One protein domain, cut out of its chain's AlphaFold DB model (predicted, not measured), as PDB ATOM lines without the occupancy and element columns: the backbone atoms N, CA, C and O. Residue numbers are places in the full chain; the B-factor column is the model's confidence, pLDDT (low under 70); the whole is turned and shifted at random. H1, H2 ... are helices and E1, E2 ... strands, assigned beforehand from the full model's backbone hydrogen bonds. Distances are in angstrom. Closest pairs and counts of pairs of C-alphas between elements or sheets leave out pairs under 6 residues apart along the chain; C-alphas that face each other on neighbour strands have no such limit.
ATOM      1  N   ALA A  15     104.190 138.968   3.563       95.81
ATOM      2  CA  ALA A  15     103.341 140.165   3.460       95.81
ATOM      3  C   ALA A  15     101.905 139.907   2.966       95.81
ATOM      4  O   ALA A  15     101.004 140.695   3.227       95.81
ATOM      5  N   ASN A  16     101.694 138.823   2.216       96.75
ATOM      6  CA  ASN A  16     100.387 138.424   1.697       96.75
ATOM      7  C   ASN A  16      99.944 137.067   2.255       96.75
ATOM      8  O   ASN A  16      99.214 136.336   1.589       96.75
ATOM      9  N   VAL A  17     100.425 136.680   3.431       97.88
ATOM     10  CA  VAL A  17     100.079 135.413   4.070       97.88
ATOM     11  C   VAL A  17      99.593 135.693   5.474       97.88
ATOM     12  O   VAL A  17     100.297 136.346   6.229       97.88
ATOM     13  N   SER A  18      98.435 135.149   5.835       97.94
ATOM     14  CA  SER A  18      97.996 135.107   7.231       97.94
ATOM     15  C   SER A  18      97.822 133.671   7.697       97.94
ATOM     16  O   SER A  18      97.377 132.814   6.935       97.94
ATOM     17  N   ALA A  19      98.208 133.384   8.936       98.06
ATOM     18  CA  ALA A  19      98.204 132.040   9.495       98.06
ATOM     19  C   ALA A  19      97.576 132.015  10.888       98.06
ATOM     20  O   ALA A  19      97.795 132.903  11.713       98.06
ATOM     21  N   TYR A  20      96.815 130.956  11.147       98.62
ATOM     22  CA  TYR A  20      96.010 130.772  12.343       98.62
ATOM     23  C   TYR A  20      96.129 129.336  12.854       98.62
ATOM     24  O   TYR A  20      96.269 128.387  12.077       98.62
ATOM     25  N   VAL A  21      96.016 129.182  14.168       98.44
ATOM     26  CA  VAL A  21      95.831 127.900  14.850       98.44
ATOM     27  C   VAL A  21      94.396 127.832  15.355       98.44
ATOM     28  O   VAL A  21      93.872 128.822  15.863       98.44
ATOM     29  N   ILE A  22      93.767 126.667  15.218       98.38
ATOM     30  CA  ILE A  22      92.458 126.393  15.814       98.38
ATOM     31  C   ILE A  22      92.694 125.637  17.113       98.38
ATOM     32  O   ILE A  22      93.408 124.631  17.113       98.38
ATOM     33  N   LEU A  23      92.096 126.111  18.203       98.50
ATOM     34  CA  LEU A  23      92.115 125.446  19.498       98.50
ATOM     35  C   LEU A  23      90.724 124.966  19.891       98.50
ATOM     36  O   LEU A  23      89.721 125.616  19.601       98.50
ATOM     37  N   HIS A  24      90.693 123.856  20.615       98.06
ATOM     38  CA  HIS A  24      89.527 123.361  21.317       98.06
ATOM     39  C   HIS A  24      89.945 122.898  22.714       98.06
ATOM     40  O   HIS A  24      90.918 122.161  22.869       98.06
ATOM     41  N   SER A  25      89.240 123.363  23.747       95.38
ATOM     42  CA  SER A  25      89.558 123.044  25.150       95.38
ATOM     43  C   SER A  25      91.025 123.323  25.539       95.38
ATOM     44  O   SER A  25      91.641 122.574  26.291       95.38
ATOM     45  N   GLY A  26      91.611 124.396  24.993       94.00
ATOM     46  CA  GLY A  26      93.001 124.800  25.247       94.00
ATOM     47  C   GLY A  26      94.069 123.971  24.521       94.00
ATOM     48  O   GLY A  26      95.226 124.385  24.476       94.00
ATOM     49  N   ALA A  27      93.698 122.847  23.906       96.31
ATOM     50  CA  ALA A  27      94.563 122.110  23.002       96.31
ATOM     51  C   ALA A  27      94.397 122.670  21.597       96.31
ATOM     52  O   ALA A  27      93.290 122.945  21.139       96.31
ATOM     53  N   ALA A  28      95.498 122.829  20.884       97.31
ATOM     54  CA  ALA A  28      95.379 123.102  19.474       97.31
ATOM     55  C   ALA A  28      94.881 121.819  18.762       97.31
ATOM     56  O   ALA A  28      95.166 120.703  19.210       97.31
ATOM     57  N   ILE A  29      94.109 121.971  17.687       97.62
ATOM     58  CA  ILE A  29      93.514 120.852  16.933       97.62
ATOM     59  C   ILE A  29      93.701 120.976  15.419       97.62
ATOM     60  O   ILE A  29      93.465 120.023  14.679       97.62
ATOM     61  N   GLY A  30      94.154 122.131  14.930       97.81
ATOM     62  CA  GLY A  30      94.311 122.368  13.503       97.81
ATOM     63  C   GLY A  30      94.963 123.701  13.172       97.81
ATOM     64  O   GLY A  30      95.332 124.486  14.047       97.81
ATOM     65  N   ARG A  31      95.108 123.959  11.875       98.38
ATOM     66  CA  ARG A  31      95.692 125.189  11.331       98.38
ATOM     67  C   ARG A  31      94.957 125.652  10.086       98.38
ATOM     68  O   ARG A  31      94.448 124.838   9.316       98.38
ATOM     69  N   VAL A  32      94.983 126.960   9.868       98.56
ATOM     70  CA  VAL A  32      94.467 127.617   8.666       98.56
ATOM     71  C   VAL A  32      95.497 128.632   8.195       98.56
ATOM     72  O   VAL A  32      96.009 129.408   8.994       98.56
ATOM     73  N   ALA A  33      95.808 128.643   6.905       98.62
ATOM     74  CA  ALA A  33      96.661 129.654   6.300       98.62
ATOM     75  C   ALA A  33      96.017 130.212   5.033       98.62
ATOM     76  O   ALA A  33      95.530 129.461   4.189       98.62
ATOM     77  N   PHE A  34      96.062 131.528   4.880       98.56
ATOM     78  CA  PHE A  34      95.614 132.228   3.690       98.56
ATOM     79  C   PHE A  34      96.804 132.775   2.930       98.56
ATOM     80  O   PHE A  34      97.709 133.349   3.525       98.56
ATOM     81  N   LYS A  35      96.771 132.651   1.606       98.25
ATOM     82  CA  LYS A  35      97.619 133.411   0.691       98.25
ATOM     83  C   LYS A  35      96.736 134.391  -0.073       98.25
ATOM     84  O   LYS A  35      95.870 133.973  -0.843       98.25
ATOM     85  N   HIS A  36      96.959 135.677   0.152       96.94
ATOM     86  CA  HIS A  36      96.217 136.791  -0.426       96.94
ATOM     87  C   HIS A  36      96.806 137.203  -1.778       96.94
ATOM     88  O   HIS A  36      98.013 137.125  -2.013       96.94
ATOM     89  N   GLY A  37      95.942 137.632  -2.693       94.62
ATOM     90  CA  GLY A  37      96.325 138.041  -4.040       94.62
ATOM     91  C   GLY A  37      95.107 138.350  -4.909       94.62
ATOM     92  O   GLY A  37      94.035 138.703  -4.407       94.62
ATOM     93  N   ALA A  38      95.256 138.186  -6.228       94.25
ATOM     94  CA  ALA A  38      94.136 138.291  -7.171       94.25
ATOM     95  C   ALA A  38      93.005 137.299  -6.829       94.25
ATOM     96  O   ALA A  38      91.825 137.623  -6.958       94.25
ATOM     97  N   SER A  39      93.374 136.126  -6.314       96.56
ATOM     98  CA  SER A  39      92.506 135.215  -5.576       96.56
ATOM     99  C   SER A  39      93.071 134.982  -4.176       96.56
ATOM    100  O   SER A  39      94.280 135.096  -3.960       96.56
ATOM    101  N   VAL A  40      92.196 134.659  -3.228       98.12
ATOM    102  CA  VAL A  40      92.590 134.182  -1.901       98.12
ATOM    103  C   VAL A  40      92.634 132.662  -1.943       98.12
ATOM    104  O   VAL A  40      91.665 132.023  -2.352       98.12
ATOM    105  N   GLN A  41      93.758 132.079  -1.541       98.56
ATOM    106  CA  GLN A  41      93.890 130.639  -1.332       98.56
ATOM    107  C   GLN A  41      93.848 130.355   0.162       98.56
ATOM    108  O   GLN A  41      94.574 131.002   0.908       98.56
ATOM    109  N   CYS A  42      93.048 129.384   0.584       98.62
ATOM    110  CA  CYS A  42      93.015 128.897   1.958       98.62
ATOM    111  C   CYS A  42      93.578 127.478   2.001       98.62
ATOM    112  O   CYS A  42      93.199 126.653   1.173       98.62
ATOM    113  N   TYR A  43      94.463 127.203   2.950       98.62
ATOM    114  CA  TYR A  43      94.985 125.880   3.275       98.62
ATOM    115  C   TYR A  43      94.567 125.569   4.708       98.62
ATOM    116  O   TYR A  43      95.030 126.230   5.637       98.62
ATOM    117  N   ALA A  44      93.687 124.593   4.888       98.50
ATOM    118  CA  ALA A  44      93.142 124.228   6.189       98.50
ATOM    119  C   ALA A  44      93.458 122.767   6.500       98.50
ATOM    120  O   ALA A  44      93.458 121.917   5.611       98.50
ATOM    121  N   GLN A  45      93.744 122.473   7.764       98.06
ATOM    122  CA  GLN A  45      93.998 121.118   8.234       98.06
ATOM    123  C   GLN A  45      93.521 120.957   9.674       98.06
ATOM    124  O   GLN A  45      93.847 121.787  10.524       98.06
ATOM    125  N   ILE A  46      92.856 119.838   9.949       98.00
ATOM    126  CA  ILE A  46      92.650 119.300  11.297       98.00
ATOM    127  C   ILE A  46      93.682 118.200  11.524       98.00
ATOM    128  O   ILE A  46      93.940 117.387  10.636       98.00
ATOM    129  N   TRP A  47      94.355 118.205  12.671       96.62
ATOM    130  CA  TRP A  47      95.429 117.251  12.933       96.62
ATOM    131  C   TRP A  47      94.894 115.835  13.015       96.62
ATOM    132  O   TRP A  47      93.966 115.569  13.765       96.62
ATOM    133  N   GLY A  48      95.517 114.930  12.264       93.81
ATOM    134  CA  GLY A  48      94.997 113.584  12.043       93.81
ATOM    135  C   GLY A  48      94.260 113.427  10.715       93.81
ATOM    136  O   GLY A  48      94.056 112.288  10.324       93.81
ATOM    137  N   GLY A  49      93.918 114.511  10.012       94.12
ATOM    138  CA  GLY A  49      93.347 114.476   8.662       94.12
ATOM    139  C   GLY A  49      94.216 115.174   7.611       94.12
ATOM    140  O   GLY A  49      95.233 115.822   7.916       94.12
ATOM    141  N   ASP A  50      93.779 115.058   6.358       96.00
ATOM    142  CA  ASP A  50      94.450 115.666   5.212       96.00
ATOM    143  C   ASP A  50      94.285 117.189   5.172       96.00
ATOM    144  O   ASP A  50      93.252 117.758   5.531       96.00
ATOM    145  N   MET A  51      95.320 117.872   4.681       98.00
ATOM    146  CA  MET A  51      95.233 119.299   4.393       98.00
ATOM    147  C   MET A  51      94.434 119.526   3.113       98.00
ATOM    148  O   MET A  51      94.779 119.009   2.053       98.00
ATOM    149  N   GLN A  52      93.427 120.388   3.196       98.50
ATOM    150  CA  GLN A  52      92.595 120.767   2.066       98.50
ATOM    151  C   GLN A  52      92.835 122.210   1.655       98.50
ATOM    152  O   GLN A  52      93.194 123.072   2.462       98.50
ATOM    153  N   ARG A  53      92.626 122.472   0.363       98.38
ATOM    154  CA  ARG A  53      92.792 123.797  -0.229       98.38
ATOM    155  C   ARG A  53      91.474 124.322  -0.774       98.38
ATOM    156  O   ARG A  53      90.815 123.647  -1.563       98.38
ATOM    157  N   GLY A  54      91.160 125.568  -0.445       98.31
ATOM    158  CA  GLY A  54      90.105 126.366  -1.058       98.31
ATOM    159  C   GLY A  54      90.671 127.566  -1.818       98.31
ATOM    160  O   GLY A  54      91.823 127.967  -1.639       98.31
ATOM    161  N   THR A  55      89.904 128.122  -2.750       98.12
ATOM    162  CA  THR A  55      90.292 129.274  -3.567       98.12
ATOM    163  C   THR A  55      89.068 130.111  -3.917       98.12
ATOM    164  O   THR A  55      88.093 129.583  -4.445       98.12
ATOM    165  N   ALA A  56      89.151 131.419  -3.682       97.31
ATOM    166  CA  ALA A  56      88.104 132.385  -4.004       97.31
ATOM    167  C   ALA A  56      88.674 133.566  -4.807       97.31
ATOM    168  O   ALA A  56      89.649 134.203  -4.397       97.31
ATOM    169  N   GLY A  57      88.084 133.849  -5.971       94.56
ATOM    170  CA  GLY A  57      88.453 134.956  -6.867       94.56
ATOM    171  C   GLY A  57      87.356 136.020  -6.981       94.56
ATOM    172  O   GLY A  57      86.361 135.972  -6.270       94.56
ATOM    173  N   GLY A  58      87.504 136.986  -7.886       90.75
ATOM    174  CA  GLY A  58      86.509 138.055  -8.066       90.75
ATOM    175  C   GLY A  58      86.537 139.109  -6.948       90.75
ATOM    176  O   GLY A  58      87.576 139.307  -6.315       90.75
ATOM    177  N   GLY A  59      85.413 139.800  -6.727       84.06
ATOM    178  CA  GLY A  59      85.269 140.860  -5.722       84.06
ATOM    179  C   GLY A  59      83.818 141.060  -5.271       84.06
ATOM    180  O   GLY A  59      82.912 140.450  -5.830       84.06
ATOM    181  N   GLY A  60      83.612 141.905  -4.256       87.06
ATOM    182  CA  GLY A  60      82.281 142.231  -3.714       87.06
ATOM    183  C   GLY A  60      81.814 141.366  -2.537       87.06
ATOM    184  O   GLY A  60      80.675 141.504  -2.109       87.06
ATOM    185  N   TYR A  61      82.673 140.490  -2.009       90.94
ATOM    186  CA  TYR A  61      82.378 139.615  -0.870       90.94
ATOM    187  C   TYR A  61      83.664 139.234  -0.114       90.94
ATOM    188  O   TYR A  61      84.777 139.499  -0.587       90.94
ATOM    189  N   ASP A  62      83.529 138.600   1.056       92.81
ATOM    190  CA  ASP A  62      84.670 138.111   1.837       92.81
ATOM    191  C   ASP A  62      85.272 136.836   1.220       92.81
ATOM    192  O   ASP A  62      84.844 135.706   1.464       92.81
ATOM    193  N   ARG A  63      86.318 137.033   0.412       95.31
ATOM    194  CA  ARG A  63      87.049 135.952  -0.263       95.31
ATOM    195  C   ARG A  63      87.812 135.045   0.698       95.31
ATOM    196  O   ARG A  63      88.041 133.889   0.352       95.31
ATOM    197  N   ALA A  64      88.224 135.534   1.869       95.94
ATOM    198  CA  ALA A  64      88.876 134.675   2.851       95.94
ATOM    199  C   ALA A  64      87.865 133.672   3.406       95.94
ATOM    200  O   ALA A  64      88.140 132.475   3.426       95.94
ATOM    201  N   THR A  65      86.665 134.145   3.742       96.06
ATOM    202  CA  THR A  65      85.588 133.273   4.211       96.06
ATOM    203  C   THR A  65      85.178 132.247   3.158       96.06
ATOM    204  O   THR A  65      85.236 131.052   3.436       96.06
ATOM    205  N   ALA A  66      84.929 132.662   1.914       95.88
ATOM    206  CA  ALA A  66      84.584 131.723   0.842       95.88
ATOM    207  C   ALA A  66      85.698 130.694   0.549       95.88
ATOM    208  O   ALA A  66      85.432 129.523   0.273       95.88
ATOM    209  N   ALA A  67      86.971 131.107   0.608       97.50
ATOM    210  CA  ALA A  67      88.086 130.178   0.446       97.50
ATOM    211  C   ALA A  67      88.173 129.190   1.621       97.50
ATOM    212  O   ALA A  67      88.489 128.023   1.396       97.50
ATOM    213  N   ALA A  68      87.889 129.626   2.853       97.75
ATOM    214  CA  ALA A  68      87.830 128.749   4.017       97.75
ATOM    215  C   ALA A  68      86.683 127.740   3.901       97.75
ATOM    216  O   ALA A  68      86.939 126.543   3.976       97.75
ATOM    217  N   GLU A  69      85.460 128.184   3.613       96.69
ATOM    218  CA  GLU A  69      84.303 127.307   3.381       96.69
ATOM    219  C   GLU A  69      84.602 126.229   2.330       96.69
ATOM    220  O   GLU A  69      84.349 125.040   2.542       96.69
ATOM    221  N   GLN A  70      85.230 126.611   1.214       97.31
ATOM    222  CA  GLN A  70      85.634 125.645   0.195       97.31
ATOM    223  C   GLN A  70      86.712 124.668   0.698       97.31
ATOM    224  O   GLN A  70      86.698 123.500   0.318       97.31
ATOM    225  N   ALA A  71      87.669 125.119   1.513       98.19
ATOM    226  CA  ALA A  71      88.703 124.242   2.061       98.19
ATOM    227  C   ALA A  71      88.105 123.219   3.042       98.19
ATOM    228  O   ALA A  71      88.384 122.030   2.927       98.19
ATOM    229  N   PHE A  72      87.255 123.670   3.966       97.31
ATOM    230  CA  PHE A  72      86.633 122.808   4.971       97.31
ATOM    231  C   PHE A  72      85.599 121.850   4.371       97.31
ATOM    232  O   PHE A  72      85.599 120.676   4.727       97.31
ATOM    233  N   SER A  73      84.787 122.283   3.401       96.62
ATOM    234  CA  SER A  73      83.816 121.399   2.724       96.62
ATOM    235  C   SER A  73      84.456 120.255   1.929       96.62
ATOM    236  O   SER A  73      83.778 119.292   1.589       96.62
ATOM    237  N   ARG A  74      85.759 120.337   1.632       97.12
ATOM    238  CA  ARG A  74      86.533 119.268   0.977       97.12
ATOM    239  C   ARG A  74      87.185 118.290   1.951       97.12
ATOM    240  O   ARG A  74      87.775 117.312   1.503       97.12
ATOM    241  N   MET A  75      87.157 118.567   3.253       96.56
ATOM    242  CA  MET A  75      87.683 117.630   4.245       96.56
ATOM    243  C   MET A  75      86.793 116.389   4.303       96.56
ATOM    244  O   MET A  75      85.580 116.486   4.150       96.56
ATOM    245  N   SER A  76      87.407 115.232   4.513       93.50
ATOM    246  CA  SER A  76      86.703 113.962   4.662       93.50
ATOM    247  C   SER A  76      87.012 113.394   6.037       93.50
ATOM    248  O   SER A  76      88.190 113.253   6.387       93.50
ATOM    249  N   GLU A  77      85.978 113.066   6.810       91.00
ATOM    250  CA  GLU A  77      86.132 112.365   8.084       91.00
ATOM    251  C   GLU A  77      86.799 110.991   7.924       91.00
ATOM    252  O   GLU A  77      87.510 110.565   8.826       91.00
ATOM    253  N   ASP A  78      86.686 110.350   6.756       88.56
ATOM    254  CA  ASP A  78      87.322 109.056   6.471       88.56
ATOM    255  C   ASP A  78      88.856 109.148   6.432       88.56
ATOM    256  O   ASP A  78      89.552 108.147   6.602       88.56
ATOM    257  N   SER A  79      89.404 110.352   6.225       84.38
ATOM    258  CA  SER A  79      90.851 110.599   6.297       84.38
ATOM    259  C   SER A  79      91.373 110.735   7.734       84.38
ATOM    260  O   SER A  79      92.582 110.850   7.941       84.38
ATOM    261  N   ALA A  80      90.484 110.746   8.737       88.62
ATOM    262  CA  ALA A  80      90.850 110.947  10.130       88.62
ATOM    263  C   ALA A  80      91.561 109.718  10.715       88.62
ATOM    264  O   ALA A  80      91.006 108.633  10.848       88.62
ATOM    265  N   THR A  81      92.801 109.926  11.143       88.38
ATOM    266  CA  THR A  81      93.642 108.932  11.832       88.38
ATOM    267  C   THR A  81      93.695 109.134  13.349       88.38
ATOM    268  O   THR A  81      94.290 108.323  14.055       88.38
ATOM    269  N   ARG A  82      93.094 110.218  13.858       87.44
ATOM    270  CA  ARG A  82      92.947 110.505  15.294       87.44
ATOM    271  C   ARG A  82      91.475 110.436  15.679       87.44
ATOM    272  O   ARG A  82      90.633 110.928  14.929       87.44
ATOM    273  N   ASP A  83      91.205 109.899  16.865       81.44
ATOM    274  CA  ASP A  83      89.853 109.620  17.367       81.44
ATOM    275  C   ASP A  83      88.932 110.854  17.396       81.44
ATOM    276  O   ASP A  83      87.723 110.741  17.213       81.44
ATOM    277  N   ASP A  84      89.490 112.049  17.605       90.69
ATOM    278  CA  ASP A  84      88.754 113.313  17.691       90.69
ATOM    279  C   ASP A  84      88.689 114.094  16.365       90.69
ATOM    280  O   ASP A  84      87.834 114.968  16.203       90.69
ATOM    281  N   ALA A  85      89.545 113.775  15.390       93.88
ATOM    282  CA  ALA A  85      89.680 114.559  14.165       93.88
ATOM    283  C   ALA A  85      88.410 114.529  13.304       93.88
ATOM    284  O   ALA A  85      88.001 115.575  12.801       93.88
ATOM    285  N   ALA A  86      87.751 113.371  13.186       95.19
ATOM    286  CA  ALA A  86      86.481 113.244  12.469       95.19
ATOM    287  C   ALA A  86      85.398 114.162  13.064       95.19
ATOM    288  O   ALA A  86      84.745 114.912  12.339       95.19
ATOM    289  N   ASN A  87      85.272 114.182  14.396       95.94
ATOM    290  CA  ASN A  87      84.305 115.033  15.095       95.94
ATOM    291  C   ASN A  87      84.591 116.524  14.870       95.94
ATOM    292  O   ASN A  87      83.669 117.307  14.636       95.94
ATOM    293  N   HIS A  88      85.866 116.922  14.899       97.19
ATOM    294  CA  HIS A  88      86.267 118.298  14.612       97.19
ATOM    295  C   HIS A  88      86.009 118.699  13.156       97.19
ATOM    296  O   HIS A  88      85.545 119.811  12.914       97.19
ATOM    297  N   ILE A  89      86.260 117.806  12.193       97.06
ATOM    298  CA  ILE A  89      85.955 118.048  10.776       97.06
ATOM    299  C   ILE A  89      84.457 118.315  10.602       97.06
ATOM    300  O   ILE A  89      84.093 119.370  10.082       97.06
ATOM    301  N   ILE A  90      83.598 117.430  11.118       96.19
ATOM    302  CA  ILE A  90      82.135 117.555  11.013       96.19
ATOM    303  C   ILE A  90      81.640 118.854  11.666       96.19
ATOM    304  O   ILE A  90      80.842 119.593  11.079       96.19
ATOM    305  N   ALA A  91      82.126 119.167  12.871       96.69
ATOM    306  CA  ALA A  91      81.729 120.374  13.592       96.69
ATOM    307  C   ALA A  91      82.116 121.656  12.835       96.69
ATOM    308  O   ALA A  91      81.297 122.565  12.702       96.69
ATOM    309  N   LEU A  92      83.339 121.728  12.303       96.62
ATOM    310  CA  LEU A  92      83.830 122.915  11.597       96.62
ATOM    311  C   LEU A  92      83.205 123.068  10.207       96.62
ATOM    312  O   LEU A  92      82.925 124.190   9.785       96.62
ATOM    313  N   GLN A  93      82.923 121.962   9.513       96.19
ATOM    314  CA  GLN A  93      82.128 121.978   8.283       96.19
ATOM    315  C   GLN A  93      80.730 122.540   8.533       96.19
ATOM    316  O   GLN A  93      80.292 123.437   7.814       96.19
ATOM    317  N   SER A  94      80.060 122.059   9.583       95.12
ATOM    318  CA  SER A  94      78.722 122.526   9.964       95.12
ATOM    319  C   SER A  94      78.724 124.013  10.323       95.12
ATOM    320  O   SER A  94      77.852 124.758   9.882       95.12
ATOM    321  N   ALA A  95      79.737 124.462  11.070       95.56
ATOM    322  CA  ALA A  95      79.899 125.857  11.463       95.56
ATOM    323  C   ALA A  95      80.061 126.799  10.258       95.56
ATOM    324  O   ALA A  95      79.495 127.889  10.238       95.56
ATOM    325  N   LEU A  96      80.824 126.381   9.246       93.94
ATOM    326  CA  LEU A  96      81.105 127.194   8.061       93.94
ATOM    327  C   LEU A  96      79.998 127.135   7.004       93.94
ATOM    328  O   LEU A  96      79.813 128.106   6.278       93.94
ATOM    329  N   ALA A  97      79.239 126.042   6.925       89.38
ATOM    330  CA  ALA A  97      78.110 125.936   5.999       89.38
ATOM    331  C   ALA A  97      76.978 126.934   6.319       89.38
ATOM    332  O   ALA A  97      76.257 127.349   5.416       89.38
ATOM    333  N   GLY A  98      76.831 127.326   7.588       75.81
ATOM    334  CA  GLY A  98      75.834 128.294   8.060       75.81
ATOM    335  C   GLY A  98      76.368 129.718   8.205       75.81
ATOM    336  O   GLY A  98      75.942 130.427   9.115       75.81
ATOM    337  N   SER A  99      77.353 130.127   7.397       73.25
ATOM    338  CA  SER A  99      78.032 131.404   7.619       73.25
ATOM    339  C   SER A  99      77.100 132.611   7.496       73.25
ATOM    340  O   SER A  99      77.316 133.581   8.210       73.25
ATOM    341  N   ASP A 100      76.054 132.583   6.660       77.19
ATOM    342  CA  ASP A 100      75.099 133.692   6.459       77.19
ATOM    343  C   ASP A 100      75.780 135.074   6.285       77.19
ATOM    344  O   ASP A 100      75.254 136.121   6.667       77.19
ATOM    345  N   GLY A 101      76.994 135.095   5.717       77.00
ATOM    346  CA  GLY A 101      77.811 136.305   5.549       77.00
ATOM    347  C   GLY A 101      78.681 136.695   6.756       77.00
ATOM    348  O   GLY A 101      79.396 137.699   6.693       77.00
ATOM    349  N   LYS A 102      78.673 135.916   7.842       88.38
ATOM    350  CA  LYS A 102      79.648 136.002   8.938       88.38
ATOM    351  C   LYS A 102      81.045 135.624   8.447       88.38
ATOM    352  O   LYS A 102      81.223 134.838   7.524       88.38
ATOM    353  N   ARG A 103      82.063 136.167   9.118       94.12
ATOM    354  CA  ARG A 103      83.468 135.834   8.853       94.12
ATOM    355  C   ARG A 103      83.770 134.415   9.336       94.12
ATOM    356  O   ARG A 103      83.387 134.072  10.450       94.12
ATOM    357  N   TRP A 104      84.552 133.651   8.574       95.88
ATOM    358  CA  TRP A 104      84.909 132.258   8.889       95.88
ATOM    359  C   TRP A 104      85.389 132.042  10.333       95.88
ATOM    360  O   TRP A 104      84.995 131.073  10.972       95.88
ATOM    361  N   ALA A 105      86.223 132.949  10.857       96.75
ATOM    362  CA  ALA A 105      86.766 132.829  12.207       96.75
ATOM    363  C   ALA A 105      85.658 132.924  13.263       96.75
ATOM    364  O   ALA A 105      85.639 132.116  14.181       96.75
ATOM    365  N   LEU A 106      84.691 133.830  13.066       95.94
ATOM    366  CA  LEU A 106      83.536 133.970  13.953       95.94
ATOM    367  C   LEU A 106      82.645 132.727  13.903       95.94
ATOM    368  O   LEU A 106      82.174 132.289  14.939       95.94
ATOM    369  N   CYS A 107      82.450 132.119  12.728       96.38
ATOM    370  CA  CYS A 107      81.710 130.858  12.617       96.38
ATOM    371  C   CYS A 107      82.365 129.742  13.443       96.38
ATOM    372  O   CYS A 107      81.684 128.997  14.143       96.38
ATOM    373  N   ILE A 108      83.694 129.638  13.375       96.75
ATOM    374  CA  ILE A 108      84.464 128.649  14.137       96.75
ATOM    375  C   ILE A 108      84.416 128.955  15.641       96.75
ATOM    376  O   ILE A 108      84.250 128.044  16.449       96.75
ATOM    377  N   GLU A 109      84.521 130.225  16.027       97.25
ATOM    378  CA  GLU A 109      84.433 130.659  17.426       97.25
ATOM    379  C   GLU A 109      83.039 130.424  18.026       97.25
ATOM    380  O   GLU A 109      82.935 129.865  19.118       97.25
ATOM    381  N   ASP A 110      81.971 130.735  17.282       95.81
ATOM    382  CA  ASP A 110      80.577 130.452  17.658       95.81
ATOM    383  C   ASP A 110      80.339 128.941  17.877       95.81
ATOM    384  O   ASP A 110      79.486 128.552  18.676       95.81
ATOM    385  N   ALA A 111      81.118 128.077  17.214       96.06
ATOM    386  CA  ALA A 111      81.082 126.623  17.389       96.06
ATOM    387  C   ALA A 111      81.891 126.112  18.602       96.06
ATOM    388  O   ALA A 111      82.044 124.902  18.774       96.06
ATOM    389  N   GLY A 112      82.410 127.004  19.452       97.62
ATOM    390  CA  GLY A 112      83.125 126.646  20.683       97.62
ATOM    391  C   GLY A 112      84.621 126.378  20.497       97.62
ATOM    392  O   GLY A 112      85.248 125.718  21.333       97.62
ATOM    393  N   TYR A 113      85.203 126.871  19.406       98.25
ATOM    394  CA  TYR A 113      86.644 126.835  19.167       98.25
ATOM    395  C   TYR A 113      87.268 128.207  19.434       98.25
ATOM    396  O   TYR A 113      86.591 129.209  19.636       98.25
ATOM    397  N   THR A 114      88.593 128.266  19.431       98.50
ATOM    398  CA  THR A 114      89.335 129.529  19.443       98.50
ATOM    399  C   THR A 114      90.201 129.608  18.202       98.50
ATOM    400  O   THR A 114      90.919 128.656  17.890       98.50
ATOM    401  N   VAL A 115      90.164 130.742  17.503       98.12
ATOM    402  CA  VAL A 115      91.036 131.002  16.357       98.12
ATOM    403  C   VAL A 115      92.144 131.951  16.795       98.12
ATOM    404  O   VAL A 115      91.936 133.144  16.992       98.12
ATOM    405  N   GLN A 116      93.357 131.426  16.941       98.12
ATOM    406  CA  GLN A 116      94.509 132.224  17.336       98.12
ATOM    407  C   GLN A 116      95.319 132.641  16.111       98.12
ATOM    408  O   GLN A 116      95.826 131.799  15.370       98.12
ATOM    409  N   HIS A 117      95.481 133.949  15.923       96.81
ATOM    410  CA  HIS A 117      96.359 134.506  14.898       96.81
ATOM    411  C   HIS A 117      97.836 134.274  15.250       96.81
ATOM    412  O   HIS A 117      98.256 134.546  16.375       96.81
ATOM    413  N   VAL A 118      98.616 133.766  14.292       94.88
ATOM    414  CA  VAL A 118     100.042 133.450  14.471       94.88
ATOM    415  C   VAL A 118     100.923 134.524  13.837       94.88
ATOM    416  O   VAL A 118     101.818 135.044  14.496       94.88
ATOM    417  N   PHE A 119     100.686 134.844  12.565       90.38
ATOM    418  CA  PHE A 119     101.377 135.902  11.826       90.38
ATOM    419  C   PHE A 119     100.597 136.274  10.561       90.38
ATOM    420  O   PHE A 119      99.829 135.450  10.049       90.38
ATOM    421  N   GLY A 120     100.882 137.468  10.037       82.62
ATOM    422  CA  GLY A 120     100.279 138.026   8.824       82.62
ATOM    423  C   GLY A 120      99.513 139.313   9.051       82.62
ATOM    424  O   GLY A 120      99.306 139.686  10.224       82.62
TER     425      GLY A 120
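Overview. This is residues 15 to 120 of the 120 residues of an uncharacterized protein of Sphingobium amiense (UniProt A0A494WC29). One twisted sheet of five strands forms a wall whose one face is covered by three helices, while the other face is bare. H1 packs on the E4 and E3 end of the sheet and H3 on the E5 end; H2 crosses both helices, and the three centres make a triangle. The 106 printed residues include three named helices and five named strands, in the order E1 E2 E3 E4 H1 H2 H3 E5, and the class is mixed, helices and strands. The sheet runs E4, E3, E2, E1, E5, all antiparallel. The whole is compact, with a radius of gyration of the C-alphas of 12.8 A, and only just elongated, spanning 39 by 25 by 24 A.

Along the chain. E1, residues 17 to 24, begins at C-alpha 17 (100.079, 135.413, 4.070) and is 23.5 A long. E2, residues 27 to 35, measures 25.2 A, and E3, residues 40 to 46, 19.9 A. E4 holds residues 52 to 56, 13.9 A. H1, residues 63 to 73, is 15.2 A long; H2, residues 85 to 97, begins at C-alpha 85 (89.680, 114.559, 14.165) and is 18.2 A long. H3, residues 104 to 110, measures 9.9 A. E5, residues 114 to 119, is 15.6 A long and ends at C-alpha 119 (101.377, 135.902, 11.826).

Arrangement. E1 to E4 form a meander, each strand the antiparallel neighbour of the one before. In the hairpin E1 and E2, N 20 and O 32 are 2.8 A apart; in E2 and E3, N 33 and O 43, 2.8 A; in E3 and E4, N 42 and O 54, 2.9 A. E5, an edge strand like E4, is antiparallel to E1, with N 21 and O 116 at 2.9 A. These pairs are within hydrogen-bond range. H1 lies over E4 and E3 at a height over the sheet of 5.9 A; its closest C-alphas to E4 are Ala 71 and Gly 54, 4.0 A. H2 is on the sheet too, its closest C-alphas to E3 being Ala 85 and Ile 46, 6.3 A. H3 lies over E5, on the same face as H1, at a height of 9.3 A. H1 and H2, a helical hairpin, touch at Phe 72 and Gln 93, C-alphas 5.7 A apart, at a steep tilt of 43 degrees, opposite ways. H3 touches H1, C-alphas 104 and 65 being closest at 4.8 A. It touches residues 92 to 96 of H2 alone, about perpendicular, only just, at 70.5 degrees; the closest C-alphas, Ala 95 and Cys 107, are 5.4 A apart. In H1, H2 and H3 every O i to N i+4 pair is within hydrogen-bond range.

Size, cuts and confidence. The C-alphas farthest apart are those of Gly 60 and Asp 83, 39.6 A. The printed part has no cut, and the link from H1 to H2 is long, with 11 residues. Mean pLDDT of the printed part is 94.6, and no printed residue is under 70.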